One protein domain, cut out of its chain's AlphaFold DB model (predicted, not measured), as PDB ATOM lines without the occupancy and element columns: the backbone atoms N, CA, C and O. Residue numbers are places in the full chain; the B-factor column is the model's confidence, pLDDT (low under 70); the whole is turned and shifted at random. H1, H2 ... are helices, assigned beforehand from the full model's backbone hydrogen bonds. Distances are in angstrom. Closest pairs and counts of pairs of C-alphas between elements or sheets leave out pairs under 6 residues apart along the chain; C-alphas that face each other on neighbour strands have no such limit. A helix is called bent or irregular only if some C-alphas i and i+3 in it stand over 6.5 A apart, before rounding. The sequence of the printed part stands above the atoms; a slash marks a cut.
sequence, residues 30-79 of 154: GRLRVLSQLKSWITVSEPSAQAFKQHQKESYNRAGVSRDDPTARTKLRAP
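Overview. This is residues 30 to 79 of the 154 residues of an uncharacterized protein of Magnaporthiopsis poae (strain ATCC 64411 / 73-15) (UniProt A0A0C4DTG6). One long helix, H1, bent near its middle into two arms, makes the length of this extended piece; beyond its last residue the backbone folds back in a loop, residues 63 to 71, to a one-turn helix, H2, beside the end of the arm H1b. Residues 30 to 55 of H1 stick out free. The printed part has 50 residues, with two named helices in the order H1, H2 and no named strand, and its class is all helix. The radius of gyration of the C-alphas is 16.2 A, and the C-alphas span 46 by 19 by 18 A.

Along the chain. H1 covers residues 30 to 62 and by its hydrogen bonds was assigned as one helix, but it is bent: C-alphas 44 and 47 are 7.2 A apart. Its arm H1a, residues 30 to 44, begins at C-alpha 30 (37.466, -74.558, -23.924) and is 20.9 A long from first to last C-alpha. The arm H1b, residues 47 to 62, is 22.0 A long and ends at C-alpha 62 (49.145, -33.170, -37.267). H2, residues 72 to 75, is 5.0 A long and ends at C-alpha 75 (39.745, -35.398, -43.824).

Arrangement. The lines of H1a and H1b stand at a steep tilt of 51 degrees. H1b and H2 are close but not clearly touching; their closest C-alphas, those of Tyr 60 and Ala 72, are 7.7 A apart. H1a and H2 are apart. In H1a and H1b every O i to N i+4 pair is within hydrogen-bond range; H2 is too short for such a pair, and its one O i to N i+3 pair is within range.

Size, cuts and confidence. The two C-alphas farthest apart, those of Gly 30 and Gly 64, are 47.5 A apart. The printed part has no cut, and the link from H1 to H2, 9 residues, is short. The mean pLDDT of the printed part is 76.7, and residues 30 to 31 and 42 to 49 are under 70.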
ATOM      1  N   GLY A  30      36.998 -75.150 -22.662       60.75
ATOM      2  CA  GLY A  30      37.466 -74.558 -23.924       60.75
ATOM      3  C   GLY A  30      37.160 -73.060 -24.032       60.75
ATOM      4  O   GLY A  30      38.026 -72.278 -24.406       60.75
ATOM      5  N   ARG A  31      35.959 -72.637 -23.610       65.50
ATOM      6  CA  ARG A  31      35.553 -71.219 -23.598       65.50
ATOM      7  C   ARG A  31      36.359 -70.399 -22.592       65.50
ATOM      8  O   ARG A  31      36.783 -69.296 -22.913       65.50
ATOM      9  N   LEU A  32      36.633 -70.959 -21.412       71.62
ATOM     10  CA  LEU A  32      37.469 -70.308 -20.396       71.62
ATOM     11  C   LEU A  32      38.929 -70.159 -20.850       71.62
ATOM     12  O   LEU A  32      39.540 -69.128 -20.585       71.62
ATOM     13  N   ARG A  33      39.470 -71.135 -21.596       75.19
ATOM     14  CA  ARG A  33      40.810 -71.031 -22.196       75.19
ATOM     15  C   ARG A  33      40.889 -69.962 -23.287       75.19
ATOM     16  O   ARG A  33      41.837 -69.189 -23.275       75.19
ATOM     17  N   VAL A  34      39.881 -69.846 -24.156       78.06
ATOM     18  CA  VAL A  34      39.823 -68.777 -25.174       78.06
ATOM     19  C   VAL A  34      39.711 -67.395 -24.525       78.06
ATOM     20  O   VAL A  34      40.426 -66.478 -24.914       78.06
ATOM     21  N   LEU A  35      38.874 -67.242 -23.495       78.94
ATOM     22  CA  LEU A  35      38.751 -65.980 -22.754       78.94
ATOM     23  C   LEU A  35      40.031 -65.631 -21.982       78.94
ATOM     24  O   LEU A  35      40.394 -64.462 -21.903       78.94
ATOM     25  N   SER A  36      40.731 -66.627 -21.436       73.81
ATOM     26  CA  SER A  36      42.023 -66.440 -20.768       73.81
ATOM     27  C   SER A  36      43.124 -66.040 -21.754       73.81
ATOM     28  O   SER A  36      43.892 -65.128 -21.457       73.81
ATOM     29  N   GLN A  37      43.150 -66.629 -22.953       76.94
ATOM     30  CA  GLN A  37      44.066 -66.224 -24.021       76.94
ATOM     31  C   GLN A  37      43.745 -64.826 -24.550       76.94
ATOM     32  O   GLN A  37      44.660 -64.028 -24.726       76.94
ATOM     33  N   LEU A  38      42.465 -64.484 -24.707       76.75
ATOM     34  CA  LEU A  38      42.046 -63.137 -25.086       76.75
ATOM     35  C   LEU A  38      42.385 -62.113 -23.997       76.75
ATOM     36  O   LEU A  38      42.868 -61.038 -24.324       76.75
ATOM     37  N   LYS A  39      42.201 -62.439 -22.709       76.44
ATOM     38  CA  LYS A  39      42.654 -61.583 -21.600       76.44
ATOM     39  C   LYS A  39      44.167 -61.425 -21.611       76.44
ATOM     40  O   LYS A  39      44.625 -60.302 -21.527       76.44
ATOM     41  N   SER A  40      44.936 -62.500 -21.783       70.19
ATOM     42  CA  SER A  40      46.396 -62.418 -21.908       70.19
ATOM     43  C   SER A  40      46.815 -61.561 -23.104       70.19
ATOM     44  O   SER A  40      47.757 -60.786 -22.981       70.19
ATOM     45  N   TRP A  41      46.109 -61.653 -24.231       74.69
ATOM     46  CA  TRP A  41      46.336 -60.796 -25.394       74.69
ATOM     47  C   TRP A  41      45.983 -59.343 -25.095       74.69
ATOM     48  O   TRP A  41      46.772 -58.462 -25.409       74.69
ATOM     49  N   ILE A  42      44.851 -59.088 -24.436       68.31
ATOM     50  CA  ILE A  42      44.415 -57.743 -24.055       68.31
ATOM     51  C   ILE A  42      45.406 -57.118 -23.067       68.31
ATOM     52  O   ILE A  42      45.864 -56.007 -23.310       68.31
ATOM     53  N   THR A  43      45.816 -57.848 -22.029       65.75
ATOM     54  CA  THR A  43      46.776 -57.401 -21.009       65.75
ATOM     55  C   THR A  43      48.165 -57.139 -21.595       65.75
ATOM     56  O   THR A  43      48.768 -56.119 -21.283       65.75
ATOM     57  N   VAL A  44      48.655 -57.990 -22.506       63.66
ATOM     58  CA  VAL A  44      49.914 -57.743 -23.242       63.66
ATOM     59  C   VAL A  44      49.757 -56.605 -24.268       63.66
ATOM     60  O   VAL A  44      50.733 -55.949 -24.624       63.66
ATOM     61  N   SER A  45      48.531 -56.313 -24.716       60.78
ATOM     62  CA  SER A  45      48.228 -55.237 -25.669       60.78
ATOM     63  C   SER A  45      47.853 -53.891 -25.038       60.78
ATOM     64  O   SER A  45      47.723 -52.916 -25.771       60.78
ATOM     65  N   GLU A  46      47.708 -53.771 -23.716       60.00
ATOM     66  CA  GLU A  46      47.447 -52.473 -23.075       60.00
ATOM     67  C   GLU A  46      48.506 -51.386 -23.354       60.00
ATOM     68  O   GLU A  46      48.090 -50.247 -23.602       60.00
ATOM     69  N   PRO A  47      49.825 -51.672 -23.464       60.06
ATOM     70  CA  PRO A  47      50.767 -50.664 -23.964       60.06
ATOM     71  C   PRO A  47      50.444 -50.228 -25.405       60.06
ATOM     72  O   PRO A  47      50.552 -49.050 -25.745       60.06
ATOM     73  N   SER A  48      49.963 -51.143 -26.253       66.75
ATOM     74  CA  SER A  48      49.572 -50.853 -27.639       66.75
ATOM     75  C   SER A  48      48.260 -50.072 -27.726       66.75
ATOM     76  O   SER A  48      48.140 -49.172 -28.553       66.75
ATOM     77  N   ALA A  49      47.292 -50.341 -26.849       67.12
ATOM     78  CA  ALA A  49      46.031 -49.609 -26.814       67.12
ATOM     79  C   ALA A  49      46.240 -48.143 -26.403       67.12
ATOM     80  O   ALA A  49      45.604 -47.247 -26.966       67.12
ATOM     81  N   GLN A  50      47.149 -47.880 -25.458       75.38
ATOM     82  CA  GLN A  50      47.538 -46.516 -25.089       75.38
ATOM     83  C   GLN A  50      48.337 -45.835 -26.207       75.38
ATOM     84  O   GLN A  50      47.980 -44.726 -26.613       75.38
ATOM     85  N   ALA A  51      49.325 -46.525 -26.786       80.69
ATOM     86  CA  ALA A  51      50.094 -46.016 -27.922       80.69
ATOM     87  C   ALA A  51      49.206 -45.721 -29.144       80.69
ATOM     88  O   ALA A  51      49.376 -44.705 -29.813       80.69
ATOM     89  N   PHE A  52      48.196 -46.551 -29.408       80.06
ATOM     90  CA  PHE A  52      47.251 -46.355 -30.504       80.06
ATOM     91  C   PHE A  52      46.346 -45.143 -30.273       80.06
ATOM     92  O   PHE A  52      46.111 -44.356 -31.193       80.06
ATOM     93  N   LYS A  53      45.864 -44.948 -29.038       82.25
ATOM     94  CA  LYS A  53      45.103 -43.745 -28.664       82.25
ATOM     95  C   LYS A  53      45.951 -42.482 -28.828       82.25
ATOM     96  O   LYS A  53      45.448 -41.488 -29.358       82.25
ATOM     97  N   GLN A  54      47.220 -42.534 -28.421       85.19
ATOM     98  CA  GLN A  54      48.167 -41.431 -28.580       85.19
ATOM     99  C   GLN A  54      48.452 -41.143 -30.057       85.19
ATOM    100  O   GLN A  54      48.259 -40.011 -30.492       85.19
ATOM    101  N   HIS A  55      48.773 -42.167 -30.847       83.81
ATOM    102  CA  HIS A  55      48.991 -42.061 -32.290       83.81
ATOM    103  C   HIS A  55      47.768 -41.491 -33.020       83.81
ATOM    104  O   HIS A  55      47.889 -40.651 -33.911       83.81
ATOM    105  N   GLN A  56      46.563 -41.903 -32.625       83.88
ATOM    106  CA  GLN A  56      45.335 -41.362 -33.193       83.88
ATOM    107  C   GLN A  56      45.182 -39.870 -32.859       83.88
ATOM    108  O   GLN A  56      44.866 -39.082 -33.747       83.88
ATOM    109  N   LYS A  57      45.422 -39.464 -31.605       86.25
ATOM    110  CA  LYS A  57      45.387 -38.049 -31.190       86.25
ATOM    111  C   LYS A  57      46.424 -37.214 -31.947       86.25
ATOM    112  O   LYS A  57      46.094 -36.128 -32.417       86.25
ATOM    113  N   GLU A  58      47.638 -37.730 -32.093       85.50
ATOM    114  CA  GLU A  58      48.723 -37.087 -32.831       85.50
ATOM    115  C   GLU A  58      48.399 -36.955 -34.322       85.50
ATOM    116  O   GLU A  58      48.614 -35.894 -34.897       85.50
ATOM    117  N   SER A  59      47.788 -37.976 -34.927       82.88
ATOM    118  CA  SER A  59      47.349 -37.933 -36.328       82.88
ATOM    119  C   SER A  59      46.341 -36.806 -36.573       82.88
ATOM    120  O   SER A  59      46.507 -36.027 -37.509       82.88
ATOM    121  N   TYR A  60      45.310 -36.690 -35.723       84.25
ATOM    122  CA  TYR A  60      44.321 -35.607 -35.826       84.25
ATOM    123  C   TYR A  60      44.961 -34.227 -35.622       84.25
ATOM    124  O   TYR A  60      44.662 -33.302 -36.374       84.25
ATOM    125  N   ASN A  61      45.877 -34.104 -34.655       84.75
ATOM    126  CA  ASN A  61      46.593 -32.858 -34.380       84.75
ATOM    127  C   ASN A  61      47.491 -32.450 -35.562       84.75
ATOM    128  O   ASN A  61      47.393 -31.328 -36.048       84.75
ATOM    129  N   ARG A  62      48.274 -33.390 -36.105       82.94
ATOM    130  CA  ARG A  62      49.145 -33.170 -37.267       82.94
ATOM    131  C   ARG A  62      48.368 -32.730 -38.508       82.94
ATOM    132  O   ARG A  62      48.890 -31.957 -39.304       82.94
ATOM    133  N   ALA A  63      47.139 -33.214 -38.675       80.44
ATOM    134  CA  ALA A  63      46.257 -32.813 -39.766       80.44
ATOM    135  C   ALA A  63      45.465 -31.518 -39.482       80.44
ATOM    136  O   ALA A  63      44.759 -31.044 -40.370       80.44
ATOM    137  N   GLY A  64      45.541 -30.953 -38.269       81.94
ATOM    138  CA  GLY A  64      44.771 -29.768 -37.870       81.94
ATOM    139  C   GLY A  64      43.258 -30.003 -37.799       81.94
ATOM    140  O   GLY A  64      42.477 -29.064 -37.940       81.94
ATOM    141  N   VAL A  65      42.822 -31.255 -37.619       81.81
ATOM    142  CA  VAL A  65      41.406 -31.643 -37.681       81.81
ATOM    143  C   VAL A  65      40.863 -31.895 -36.276       81.81
ATOM    144  O   VAL A  65      41.442 -32.663 -35.506       81.81
ATOM    145  N   SER A  66      39.718 -31.284 -35.950       83.94
ATOM    146  CA  SER A  66      39.028 -31.547 -34.683       83.94
ATOM    147  C   SER A  66      38.525 -32.989 -34.623       83.94
ATOM    148  O   SER A  66      37.955 -33.507 -35.581       83.94
ATOM    149  N   ARG A  67      38.714 -33.634 -33.473       78.44
ATOM    150  CA  ARG A  67      38.310 -35.024 -33.230       78.44
ATOM    151  C   ARG A  67      36.787 -35.183 -33.095       78.44
ATOM    152  O   ARG A  67      36.290 -36.295 -33.253       78.44
ATOM    153  N   ASP A  68      36.084 -34.080 -32.843       85.00
ATOM    154  CA  ASP A  68      34.627 -34.025 -32.668       85.00
ATOM    155  C   ASP A  68      33.870 -33.870 -33.997       85.00
ATOM    156  O   ASP A  68      32.645 -33.951 -34.040       85.00
ATOM    157  N   ASP A  69      34.587 -33.658 -35.103       82.75
ATOM    158  CA  ASP A  69      33.985 -33.530 -36.426       82.75
ATOM    159  C   ASP A  69      33.667 -34.930 -37.005       82.75
ATOM    160  O   ASP A  69      34.573 -35.759 -37.157       82.75
ATOM    161  N   PRO A  70      32.408 -35.228 -37.388       82.62
ATOM    162  CA  PRO A  70      32.045 -36.515 -37.986       82.62
ATOM    163  C   PRO A  70      32.787 -36.789 -39.305       82.62
ATOM    164  O   PRO A  70      32.953 -37.943 -39.706       82.62
ATOM    165  N   THR A  71      33.278 -35.743 -39.972       82.75
ATOM    166  CA  THR A  71      34.063 -35.840 -41.208       82.75
ATOM    167  C   THR A  71      35.571 -35.922 -40.963       82.75
ATOM    168  O   THR A  71      36.338 -36.114 -41.912       82.75
ATOM    169  N   ALA A  72      36.022 -35.856 -39.705       81.44
ATOM    170  CA  ALA A  72      37.438 -35.796 -39.351       81.44
ATOM    171  C   ALA A  72      38.245 -36.987 -39.873       81.44
ATOM    172  O   ALA A  72      39.361 -36.842 -40.370       81.44
ATOM    173  N   ARG A  73      37.653 -38.182 -39.809       76.88
ATOM    174  CA  ARG A  73      38.274 -39.420 -40.291       76.88
ATOM    175  C   ARG A  73      38.445 -39.435 -41.811       76.88
ATOM    176  O   ARG A  73      39.395 -40.036 -42.310       76.88
ATOM    177  N   THR A  74      37.542 -38.779 -42.537       81.38
ATOM    178  CA  THR A  74      37.626 -38.617 -43.992       81.38
ATOM    179  C   THR A  74      38.695 -37.589 -44.349       81.38
ATOM    180  O   THR A  74      39.543 -37.870 -45.190       81.38
ATOM    181  N   LYS A  75      38.727 -36.449 -43.647       77.88
ATOM    182  CA  LYS A  75      39.745 -35.398 -43.824       77.88
ATOM    183  C   LYS A  75      41.162 -35.895 -43.525       77.88
ATOM    184  O   LYS A  75      42.074 -35.595 -44.279       77.88
ATOM    185  N   LEU A  76      41.332 -36.741 -42.505       80.38
ATOM    186  CA  LEU A  76      42.603 -37.416 -42.195       80.38
ATOM    187  C   LEU A  76      43.158 -38.259 -43.349       80.38
ATOM    188  O   LEU A  76      44.362 -38.477 -43.433       80.38
ATOM    189  N   ARG A  77      42.271 -38.810 -44.182       77.50
ATOM    190  CA  ARG A  77      42.643 -39.660 -45.318       77.50
ATOM    191  C   ARG A  77      42.824 -38.866 -46.607       77.50
ATOM    192  O   ARG A  77      43.282 -39.437 -47.592       77.50
ATOM    193  N   ALA A  78      42.456 -37.588 -46.613       77.31
ATOM    194  CA  ALA A  78      42.695 -36.721 -47.748       77.31
ATOM    195  C   ALA A  78      44.182 -36.326 -47.784       77.31
ATOM    196  O   ALA A  78      44.757 -36.020 -46.735       77.31
ATOM    197  N   PRO A  79      44.818 -36.298 -48.968       72.75
ATOM    198  CA  PRO A  79      46.138 -35.705 -49.120       72.75
ATOM    199  C   PRO A  79      46.090 -34.248 -48.642       72.75
ATOM    200  O   PRO A  79      45.403 -33.419 -49.229       72.75
TER     201      PRO A  79